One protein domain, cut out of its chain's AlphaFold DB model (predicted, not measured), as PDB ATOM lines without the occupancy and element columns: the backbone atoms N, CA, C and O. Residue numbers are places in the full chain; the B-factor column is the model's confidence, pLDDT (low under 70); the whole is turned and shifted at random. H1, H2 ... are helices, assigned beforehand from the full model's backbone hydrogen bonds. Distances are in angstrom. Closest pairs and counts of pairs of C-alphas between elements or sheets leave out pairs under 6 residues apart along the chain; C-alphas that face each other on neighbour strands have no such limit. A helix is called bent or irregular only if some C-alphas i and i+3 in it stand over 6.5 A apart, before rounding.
ATOM      1  N   GLN A   9     210.583 118.799 197.121       82.25
ATOM      2  CA  GLN A   9     211.408 117.633 197.429       82.25
ATOM      3  C   GLN A   9     212.827 117.785 196.866       82.25
ATOM      4  O   GLN A   9     213.785 117.537 197.587       82.25
ATOM      5  N   ALA A  10     212.968 118.282 195.632       84.50
ATOM      6  CA  ALA A  10     214.276 118.533 195.032       84.50
ATOM      7  C   ALA A  10     215.106 119.562 195.826       84.50
ATOM      8  O   ALA A  10     216.292 119.345 196.044       84.50
ATOM      9  N   PHE A  11     214.497 120.643 196.331       83.94
ATOM     10  CA  PHE A  11     215.221 121.628 197.152       83.94
ATOM     11  C   PHE A  11     215.678 121.089 198.508       83.94
ATOM     12  O   PHE A  11     216.724 121.517 199.005       83.94
ATOM     13  N   ILE A  12     214.897 120.188 199.105       85.19
ATOM     14  CA  ILE A  12     215.277 119.500 200.343       85.19
ATOM     15  C   ILE A  12     216.431 118.535 200.060       85.19
ATOM     16  O   ILE A  12     217.426 118.546 200.785       85.19
ATOM     17  N   ASP A  13     216.326 117.748 198.988       87.75
ATOM     18  CA  ASP A  13     217.335 116.759 198.597       87.75
ATOM     19  C   ASP A  13     218.680 117.424 198.242       87.75
ATOM     20  O   ASP A  13     219.741 116.916 198.610       87.75
ATOM     21  N   ASP A  14     218.639 118.597 197.603       89.38
ATOM     22  CA  ASP A  14     219.812 119.411 197.261       89.38
ATOM     23  C   ASP A  14     220.355 120.238 198.452       89.38
ATOM     24  O   ASP A  14     221.386 120.906 198.337       89.38
ATOM     25  N   GLY A  15     219.678 120.215 199.609       83.25
ATOM     26  CA  GLY A  15     220.098 120.909 200.833       83.25
ATOM     27  C   GLY A  15     219.934 122.434 200.811       83.25
ATOM     28  O   GLY A  15     220.495 123.117 201.670       83.25
ATOM     29  N   PHE A  16     219.179 122.985 199.855       84.94
ATOM     30  CA  PHE A  16     218.907 124.426 199.765       84.94
ATOM     31  C   PHE A  16     217.936 124.920 200.842       84.94
ATOM     32  O   PHE A  16     218.019 126.078 201.252       84.94
ATOM     33  N   VAL A  17     217.011 124.067 201.290       83.62
ATOM     34  CA  VAL A  17     216.046 124.387 202.349       83.62
ATOM     35  C   VAL A  17     215.806 123.159 203.220       83.62
ATOM     36  O   VAL A  17     215.811 122.035 202.719       83.62
ATOM     37  N   SER A  18     215.591 123.347 204.522       85.38
ATOM     38  CA  SER A  18     215.182 122.238 205.383       85.38
ATOM     39  C   SER A  18     213.668 122.020 205.323       85.38
ATOM     40  O   SER A  18     212.894 122.949 205.095       85.38
ATOM     41  N   GLU A  19     213.236 120.785 205.580       80.88
ATOM     42  CA  GLU A  19     211.818 120.421 205.709       80.88
ATOM     43  C   GLU A  19     211.104 121.287 206.765       80.88
ATOM     44  O   GLU A  19     209.971 121.717 206.564       80.88
ATOM     45  N   VAL A  20     211.812 121.614 207.851       82.69
ATOM     46  CA  VAL A  20     211.313 122.448 208.951       82.69
ATOM     47  C   VAL A  20     211.159 123.910 208.526       82.69
ATOM     48  O   VAL A  20     210.147 124.532 208.845       82.69
ATOM     49  N   ASP A  21     212.130 124.463 207.795       82.62
ATOM     50  CA  ASP A  21     212.079 125.857 207.330       82.62
ATOM     51  C   ASP A  21     210.968 126.065 206.300       82.62
ATOM     52  O   ASP A  21     210.281 127.089 206.316       82.62
ATOM     53  N   LEU A  22     210.762 125.072 205.432       79.56
ATOM     54  CA  LEU A  22     209.675 125.061 204.462       79.56
ATOM     55  C   LEU A  22     208.311 125.056 205.181       79.56
ATOM     56  O   LEU A  22     207.475 125.935 204.956       79.56
ATOM     57  N   GLU A  23     208.118 124.140 206.135       79.06
ATOM     58  CA  GLU A  23     206.891 124.068 206.938       79.06
ATOM     59  C   GLU A  23     206.610 125.351 207.728       79.06
ATOM     60  O   GLU A  23     205.467 125.823 207.750       79.06
ATOM     61  N   LEU A  24     207.644 125.956 208.318       82.94
ATOM     62  CA  LEU A  24     207.529 127.208 209.059       82.94
ATOM     63  C   LEU A  24     207.178 128.394 208.151       82.94
ATOM     64  O   LEU A  24     206.273 129.163 208.477       82.94
ATOM     65  N   SER A  25     207.868 128.540 207.019       81.56
ATOM     66  CA  SER A  25     207.634 129.618 206.047       81.56
ATOM     67  C   SER A  25     206.186 129.626 205.556       81.56
ATOM     68  O   SER A  25     205.518 130.659 205.519       81.56
ATOM     69  N   GLU A  26     205.645 128.451 205.262       79.38
ATOM     70  CA  GLU A  26     204.282 128.325 204.754       79.38
ATOM     71  C   GLU A  26     203.224 128.428 205.853       79.38
ATOM     72  O   GLU A  26     202.138 128.955 205.612       79.38
ATOM     73  N   ALA A  27     203.524 127.982 207.077       82.19
ATOM     74  CA  ALA A  27     202.671 128.282 208.223       82.19
ATOM     75  C   ALA A  27     202.558 129.803 208.424       82.19
ATOM     76  O   ALA A  27     201.452 130.318 208.591       82.19
ATOM     77  N   LEU A  28     203.677 130.529 208.332       85.44
ATOM     78  CA  LEU A  28     203.698 131.993 208.399       85.44
ATOM     79  C   LEU A  28     202.921 132.637 207.244       85.44
ATOM     80  O   LEU A  28     202.136 133.556 207.490       85.44
ATOM     81  N   ALA A  29     203.078 132.139 206.015       84.56
ATOM     82  CA  ALA A  29     202.327 132.620 204.856       84.56
ATOM     83  C   ALA A  29     200.813 132.444 205.053       84.56
ATOM     84  O   ALA A  29     200.053 133.399 204.906       84.56
ATOM     85  N   ASN A  30     200.370 131.262 205.488       86.81
ATOM     86  CA  ASN A  30     198.957 130.998 205.760       86.81
ATOM     87  C   ASN A  30     198.411 131.888 206.889       86.81
ATOM     88  O   ASN A  30     197.304 132.414 206.770       86.81
ATOM     89  N   VAL A  31     199.179 132.110 207.965       90.56
ATOM     90  CA  VAL A  31     198.799 133.040 209.048       90.56
ATOM     91  C   VAL A  31     198.632 134.464 208.516       90.56
ATOM     92  O   VAL A  31     197.656 135.136 208.855       90.56
ATOM     93  N   HIS A  32     199.547 134.923 207.661       91.56
ATOM     94  CA  HIS A  32     199.451 136.239 207.035       91.56
ATOM     95  C   HIS A  32     198.176 136.364 206.182       91.56
ATOM     96  O   HIS A  32     197.431 137.334 206.336       91.56
ATOM     97  N   THR A  33     197.872 135.361 205.354       92.38
ATOM     98  CA  THR A  33     196.659 135.340 204.521       92.38
ATOM     99  C   THR A  33     195.383 135.321 205.362       92.38
ATOM    100  O   THR A  33     194.459 136.082 205.089       92.38
ATOM    101  N   ILE A  34     195.335 134.531 206.440       93.19
ATOM    102  CA  ILE A  34     194.194 134.509 207.374       93.19
ATOM    103  C   ILE A  34     193.986 135.884 208.023       93.19
ATOM    104  O   ILE A  34     192.852 136.347 208.147       93.19
ATOM    105  N   ASN A  35     195.063 136.566 208.418       94.75
ATOM    106  CA  ASN A  35     194.969 137.910 208.985       94.75
ATOM    107  C   ASN A  35     194.440 138.932 207.967       94.75
ATOM    108  O   ASN A  35     193.612 139.768 208.333       94.75
ATOM    109  N   ALA A  36     194.868 138.847 206.703       93.75
ATOM    110  CA  ALA A  36     194.338 139.681 205.625       93.75
ATOM    111  C   ALA A  36     192.836 139.428 205.409       93.75
ATOM    112  O   ALA A  36     192.049 140.372 205.444       93.75
ATOM    113  N   ILE A  37     192.426 138.158 205.322       95.50
ATOM    114  CA  ILE A  37     191.015 137.755 205.221       95.50
ATOM    115  C   ILE A  37     190.193 138.355 206.366       95.50
ATOM    116  O   ILE A  37     189.169 138.987 206.123       95.50
ATOM    117  N   ASN A  38     190.644 138.201 207.614       94.62
ATOM    118  CA  ASN A  38     189.932 138.730 208.778       94.62
ATOM    119  C   ASN A  38     189.798 140.257 208.733       94.62
ATOM    120  O   ASN A  38     188.755 140.786 209.111       94.62
ATOM    121  N   ARG A  39     190.828 140.969 208.265       95.25
ATOM    122  CA  ARG A  39     190.785 142.429 208.114       95.25
ATOM    123  C   ARG A  39     189.765 142.856 207.059       95.25
ATOM    124  O   ARG A  39     188.979 143.759 207.326       95.25
ATOM    125  N   GLU A  40     189.762 142.207 205.901       93.88
ATOM    126  CA  GLU A  40     188.860 142.546 204.797       93.88
ATOM    127  C   GLU A  40     187.405 142.130 205.087       93.88
ATOM    128  O   GLU A  40     186.468 142.858 204.757       93.88
ATOM    129  N   LEU A  41     187.185 141.024 205.811       93.31
ATOM    130  CA  LEU A  41     185.853 140.613 206.280       93.31
ATOM    131  C   LEU A  41     185.164 141.696 207.122       93.31
ATOM    132  O   LEU A  41     183.940 141.834 207.057       93.31
ATOM    133  N   LEU A  42     185.924 142.480 207.896       93.19
ATOM    134  CA  LEU A  42     185.381 143.589 208.690       93.19
ATOM    135  C   LEU A  42     184.834 144.729 207.824       93.19
ATOM    136  O   LEU A  42     183.992 145.490 208.300       93.19
ATOM    137  N   LEU A  43     185.290 144.847 206.574       93.81
ATOM    138  CA  LEU A  43     184.843 145.869 205.629       93.81
ATOM    139  C   LEU A  43     183.547 145.474 204.908       93.81
ATOM    140  O   LEU A  43     182.893 146.328 204.316       93.81
ATOM    141  N   ILE A  44     183.139 144.203 204.975       92.69
ATOM    142  CA  ILE A  44     181.872 143.745 204.401       92.69
ATOM    143  C   ILE A  44     180.700 144.193 205.281       92.69
ATOM    144  O   ILE A  44     180.537 143.748 206.420       92.69
ATOM    145  N   THR A  45     179.845 145.046 204.712       90.94
ATOM    146  CA  THR A  45     178.657 145.595 205.394       90.94
ATOM    147  C   THR A  45     177.483 144.612 205.433       90.94
ATOM    148  O   THR A  45     176.711 144.593 206.395       90.94
ATOM    149  N   ASP A  46     177.361 143.753 204.417       92.31
ATOM    150  CA  ASP A  46     176.336 142.712 204.341       92.31
ATOM    151  C   ASP A  46     176.651 141.561 205.312       92.31
ATOM    152  O   ASP A  46     177.504 140.702 205.067       92.31
ATOM    153  N   SER A  47     175.922 141.535 206.430       90.75
ATOM    154  CA  SER A  47     176.116 140.548 207.497       90.75
ATOM    155  C   SER A  47     175.894 139.093 207.062       90.75
ATOM    156  O   SER A  47     176.536 138.196 207.614       90.75
ATOM    157  N   HIS A  48     175.029 138.837 206.073       90.94
ATOM    158  CA  HIS A  48     174.792 137.484 205.572       90.94
ATOM    159  C   HIS A  48     175.958 137.010 204.712       90.94
ATOM    160  O   HIS A  48     176.447 135.896 204.918       90.94
ATOM    161  N   LYS A  49     176.459 137.866 203.812       90.38
ATOM    162  CA  LYS A  49     177.653 137.555 203.011       90.38
ATOM    163  C   LYS A  49     178.877 137.343 203.892       90.38
ATOM    164  O   LYS A  49     179.568 136.339 203.733       90.38
ATOM    165  N   ARG A  50     179.105 138.236 204.865       93.62
ATOM    166  CA  ARG A  50     180.223 138.112 205.809       93.62
ATOM    167  C   ARG A  50     180.186 136.776 206.549       93.62
ATOM    168  O   ARG A  50     181.188 136.072 206.572       93.62
ATOM    169  N   LYS A  51     179.022 136.384 207.081       93.88
ATOM    170  CA  LYS A  51     178.867 135.111 207.801       93.88
ATOM    171  C   LYS A  51     179.178 133.895 206.918       93.88
ATOM    172  O   LYS A  51     179.857 132.982 207.376       93.88
ATOM    173  N   GLY A  52     178.728 133.885 205.662       93.56
ATOM    174  CA  GLY A  52     179.036 132.789 204.733       93.56
ATOM    175  C   GLY A  52     180.536 132.665 204.433       93.56
ATOM    176  O   GLY A  52     181.077 131.560 204.356       93.56
ATOM    177  N   LEU A  53     181.237 133.794 204.321       94.94
ATOM    178  CA  LEU A  53     182.685 133.820 204.099       94.94
ATOM    179  C   LEU A  53     183.466 133.392 205.355       94.94
ATOM    180  O   LEU A  53     184.439 132.651 205.245       94.94
ATOM    181  N   GLU A  54     183.003 133.770 206.550       95.00
ATOM    182  CA  GLU A  54     183.549 133.280 207.826       95.00
ATOM    183  C   GLU A  54     183.365 131.762 207.993       95.00
ATOM    184  O   GLU A  54     184.263 131.079 208.486       95.00
ATOM    185  N   GLU A  55     182.214 131.215 207.595       95.38
ATOM    186  CA  GLU A  55     181.972 129.766 207.591       95.38
ATOM    187  C   GLU A  55     182.894 129.050 206.596       95.38
ATOM    188  O   GLU A  55     183.461 128.009 206.928       95.38
ATOM    189  N   THR A  56     183.127 129.651 205.425       94.19
ATOM    190  CA  THR A  56     184.086 129.135 204.438       94.19
ATOM    191  C   THR A  56     185.502 129.105 205.015       94.19
ATOM    192  O   THR A  56     186.163 128.072 204.944       94.19
ATOM    193  N   LEU A  57     185.948 130.190 205.661       94.94
ATOM    194  CA  LEU A  57     187.257 130.252 206.323       94.94
ATOM    195  C   LEU A  57     187.419 129.152 207.384       94.94
ATOM    196  O   LEU A  57     188.477 128.532 207.474       94.94
ATOM    197  N   LYS A  58     186.368 128.886 208.170       94.12
ATOM    198  CA  LYS A  58     186.367 127.847 209.215       94.12
ATOM    199  C   LYS A  58     186.452 126.424 208.666       94.12
ATOM    200  O   LYS A  58     186.928 125.561 209.392       94.12
ATOM    201  N   ALA A  59     186.011 126.187 207.433       93.75
ATOM    202  CA  ALA A  59     186.055 124.871 206.793       93.75
ATOM    203  C   ALA A  59     187.410 124.561 206.129       93.75
ATOM    204  O   ALA A  59     187.716 123.401 205.864       93.75
ATOM    205  N   ILE A  60     188.246 125.574 205.863       92.25
ATOM    206  CA  ILE A  60     189.548 125.389 205.199       92.25
ATOM    207  C   ILE A  60     190.475 124.416 205.952       92.25
ATOM    208  O   ILE A  60     191.082 123.575 205.292       92.25
ATOM    209  N   PRO A  61     190.608 124.455 207.293       88.25
ATOM    210  CA  PRO A  61     191.444 123.501 208.024       88.25
ATOM    211  C   PRO A  61     191.087 122.025 207.792       88.25
ATOM    212  O   PRO A  61     191.983 121.185 207.858       88.25
ATOM    213  N   ASP A  62     189.825 121.720 207.472       90.00
ATOM    214  CA  ASP A  62     189.341 120.352 207.238       90.00
ATOM    215  C   ASP A  62     189.701 119.811 205.839       90.00
ATOM    216  O   ASP A  62     189.476 118.635 205.544       90.00
ATOM    217  N   LEU A  63     190.273 120.642 204.958       88.25
ATOM    218  CA  LEU A  63     190.689 120.220 203.619       88.25
ATOM    219  C   LEU A  63     191.893 119.259 203.691       88.25
ATOM    220  O   LEU A  63     192.801 119.450 204.509       88.25
ATOM    221  N   PRO A  64     191.930 118.230 202.822       78.75
ATOM    222  CA  PRO A  64     192.773 117.046 202.998       78.75
ATOM    223  C   PRO A  64     194.269 117.320 202.842       78.75
ATOM    224  O   PRO A  64     195.092 116.730 203.545       78.75
ATOM    225  N   ASP A  65     194.639 118.227 201.944       82.88
ATOM    226  CA  ASP A  65     196.026 118.529 201.637       82.88
ATOM    227  C   ASP A  65     196.332 120.020 201.781       82.88
ATOM    228  O   ASP A  65     195.467 120.895 201.789       82.88
ATOM    229  N   ARG A  66     197.621 120.291 201.952       79.62
ATOM    230  CA  ARG A  66     198.144 121.623 202.219       79.62
ATOM    231  C   ARG A  66     197.966 122.564 201.037       79.62
ATOM    232  O   ARG A  66     197.570 123.703 201.254       79.62
ATOM    233  N   THR A  67     198.260 122.100 199.827       83.19
ATOM    234  CA  THR A  67     198.167 122.915 198.615       83.19
ATOM    235  C   THR A  67     196.735 123.391 198.418       83.19
ATOM    236  O   THR A  67     196.506 124.577 198.200       83.19
ATOM    237  N   THR A  68     195.766 122.499 198.616       87.38
ATOM    238  CA  THR A  68     194.340 122.818 198.590       87.38
ATOM    239  C   THR A  68     193.956 123.817 199.681       87.38
ATOM    240  O   THR A  68     193.204 124.747 199.401       87.38
ATOM    241  N   ARG A  69     194.502 123.704 200.903       89.88
ATOM    242  CA  ARG A  69     194.278 124.702 201.969       89.88
ATOM    243  C   ARG A  69     194.807 126.086 201.605       89.88
ATOM    244  O   ARG A  69     194.068 127.060 201.721       89.88
ATOM    245  N   THR A  70     196.059 126.178 201.163       88.62
ATOM    246  CA  THR A  70     196.680 127.455 200.781       88.62
ATOM    247  C   THR A  70     195.947 128.082 199.599       88.62
ATOM    248  O   THR A  70     195.551 129.243 199.674       88.62
ATOM    249  N   HIS A  71     195.640 127.294 198.567       90.69
ATOM    250  CA  HIS A  71     194.875 127.772 197.421       90.69
ATOM    251  C   HIS A  71     193.463 128.250 197.808       90.69
ATOM    252  O   HIS A  71     192.988 129.270 197.303       90.69
ATOM    253  N   ALA A  72     192.791 127.552 198.729       93.69
ATOM    254  CA  ALA A  72     191.486 127.969 199.236       93.69
ATOM    255  C   ALA A  72     191.558 129.298 200.009       93.69
ATOM    256  O   ALA A  72     190.669 130.132 199.845       93.69
ATOM    257  N   LEU A  73     192.614 129.524 200.805       94.81
ATOM    258  CA  LEU A  73     192.835 130.802 201.496       94.81
ATOM    259  C   LEU A  73     193.037 131.949 200.503       94.81
ATOM    260  O   LEU A  73     192.379 132.979 200.623       94.81
ATOM    261  N   GLU A  74     193.902 131.768 199.506       94.62
ATOM    262  CA  GLU A  74     194.161 132.782 198.475       94.62
ATOM    263  C   GLU A  74     192.896 133.109 197.676       94.62
ATOM    264  O   GLU A  74     192.552 134.275 197.491       94.62
ATOM    265  N   THR A  75     192.150 132.080 197.267       95.69
ATOM    266  CA  THR A  75     190.885 132.244 196.538       95.69
ATOM    267  C   THR A  75     189.851 132.991 197.375       95.69
ATOM    268  O   THR A  75     189.148 133.867 196.867       95.69
ATOM    269  N   LEU A  76     189.755 132.664 198.667       95.62
ATOM    270  CA  LEU A  76     188.844 133.337 199.584       95.62
ATOM    271  C   LEU A  76     189.219 134.812 199.761       95.62
ATOM    272  O   LEU A  76     188.329 135.658 199.704       95.62
ATOM    273  N   LEU A  77     190.509 135.124 199.920       95.88
ATOM    274  CA  LEU A  77     190.991 136.503 200.017       95.88
ATOM    275  C   LEU A  77     190.617 137.313 198.769       95.88
ATOM    276  O   LEU A  77     189.971 138.348 198.899       95.88
ATOM    277  N   VAL A  78     190.918 136.802 197.571       95.25
ATOM    278  CA  VAL A  78     190.585 137.478 196.300       95.25
ATOM    279  C   VAL A  78     189.077 137.703 196.155       95.25
ATOM    280  O   VAL A  78     188.641 138.763 195.698       95.25
ATOM    281  N   ASN A  79     188.257 136.727 196.554       94.62
ATOM    282  CA  ASN A  79     186.801 136.867 196.533       94.62
ATOM    283  C   ASN A  79     186.336 137.992 197.473       94.62
ATOM    284  O   ASN A  79     185.555 138.853 197.070       94.62
ATOM    285  N   ILE A  80     186.856 138.031 198.703       94.19
ATOM    286  CA  ILE A  80     186.536 139.083 199.674       94.19
ATOM    287  C   ILE A  80     186.957 140.458 199.143       94.19
ATOM    288  O   ILE A  80     186.136 141.373 199.152       94.19
ATOM    289  N   GLU A  81     188.185 140.599 198.641       94.00
ATOM    290  CA  GLU A  81     188.697 141.852 198.066       94.00
ATOM    291  C   GLU A  81     187.838 142.327 196.890       94.00
ATOM    292  O   GLU A  81     187.506 143.508 196.789       94.00
ATOM    293  N   THR A  82     187.408 141.397 196.032       93.50
ATOM    294  CA  THR A  82     186.484 141.695 194.931       93.50
ATOM    295  C   THR A  82     185.157 142.210 195.471       93.50
ATOM    296  O   THR A  82     184.662 143.228 195.001       93.50
ATOM    297  N   ILE A  83     184.582 141.551 196.481       90.81
ATOM    298  CA  ILE A  83     183.340 142.018 197.098       90.81
ATOM    299  C   ILE A  83     183.546 143.434 197.640       90.81
ATOM    300  O   ILE A  83     182.788 144.309 197.248       90.81
ATOM    301  N   VAL A  84     184.577 143.679 198.462       90.94
ATOM    302  CA  VAL A  84     184.963 145.001 199.013       90.94
ATOM    303  C   VAL A  84     185.114 146.082 197.948       90.94
ATOM    304  O   VAL A  84     184.616 147.185 198.156       90.94
ATOM    305  N   ALA A  85     185.707 145.779 196.798       89.25
ATOM    306  CA  ALA A  85     185.883 146.751 195.723       89.25
ATOM    307  C   ALA A  85     184.570 147.208 195.052       89.25
ATOM    308  O   ALA A  85     184.555 148.268 194.426       89.25
ATOM    309  N   PHE A  86     183.488 146.428 195.158       85.81
ATOM    310  CA  PHE A  86     182.228 146.653 194.435       85.81
ATOM    311  C   PHE A  86     180.986 146.808 195.343       85.81
ATOM    312  O   PHE A  86     179.864 146.727 194.834       85.81
TER     313      PHE A  86
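What this domain is: This is residues 9 to 86 of the 87 residues of an uncharacterized protein of Parcubacteria group bacterium GW2011_GWF2_44_8 (UniProt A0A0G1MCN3). A loose up-and-down bundle of three helices, H2, H3 and H4, has a short helix, H1, beyond the first-residue end of the long helix H2. H4 packs on both H2 and H3, while H2 and H3 meet through few residues near the link that joins them. The printed part has 78 residues with four named helices, in the order H1, H2, H3, H4, and no named strand; the class is all helix. The whole is loose, with a radius of gyration of the C-alphas of 15.2 A, and its C-alphas span 49 by 23 by 15 A, with H2 and H1 making much of the length.

How they stand to each other: H1, residues 9 to 13, touches no helix. It is close to but not clearly touching H2, residues 19 to 41; their closest C-alphas, of Ile 12 and Glu 19, are 6.5 A apart. H2 only just touches H3, residues 47 to 62, with 3 pairs of C-alphas within 8 A, through residue 41 of H2 and residues 50 to 54 of H3 alone. Their closest C-alphas, of Leu 41 and Arg 50, are 6.2 A apart, and the two form a helical hairpin at a shallow tilt of 12 degrees, opposite ways. H3 and H4, residues 66 to 85, form a second helical hairpin, also at a shallow tilt of 12 degrees, opposite ways. They touch, and their closest C-alphas, of Ile 60 and Arg 69, are 5.8 A apart. H4 touches H2 at a shallow tilt of 24 degrees, the same way, with the closest C-alphas, of Ile 37 and Leu 77, 5.4 A apart. H2, H3 and H4 are an up-and-down bundle, each helix running against the one before it. H1 is apart from H3 and from H4. Every O i to N i+4 pair is within hydrogen-bond range in H1, H2 and H4; in H3 10 of 12 are.

Where its parts are: H1 begins at C-alpha 9, at (211.408, 117.633, 197.429), and is 6.1 A long from first to last C-alpha. H2, the longest helix, begins at C-alpha 19, at (211.818, 120.421, 205.709), and is 32.9 A long. H3 is 24.1 A long and irregular, but only just: C-alphas 58 and 61 are 6.8 A apart. H4 is 28.7 A long and ends at C-alpha 85, at (185.883, 146.751, 195.723).

The domain as a whole: The two C-alphas farthest apart, of Asp 14 and Asp 46, are 49.8 A apart. The printed part has no cut, and the links H1 to H2, H2 to H3 and H3 to H4 are tight. The mean pLDDT of the printed part is 89.5, and no printed residue is under 70.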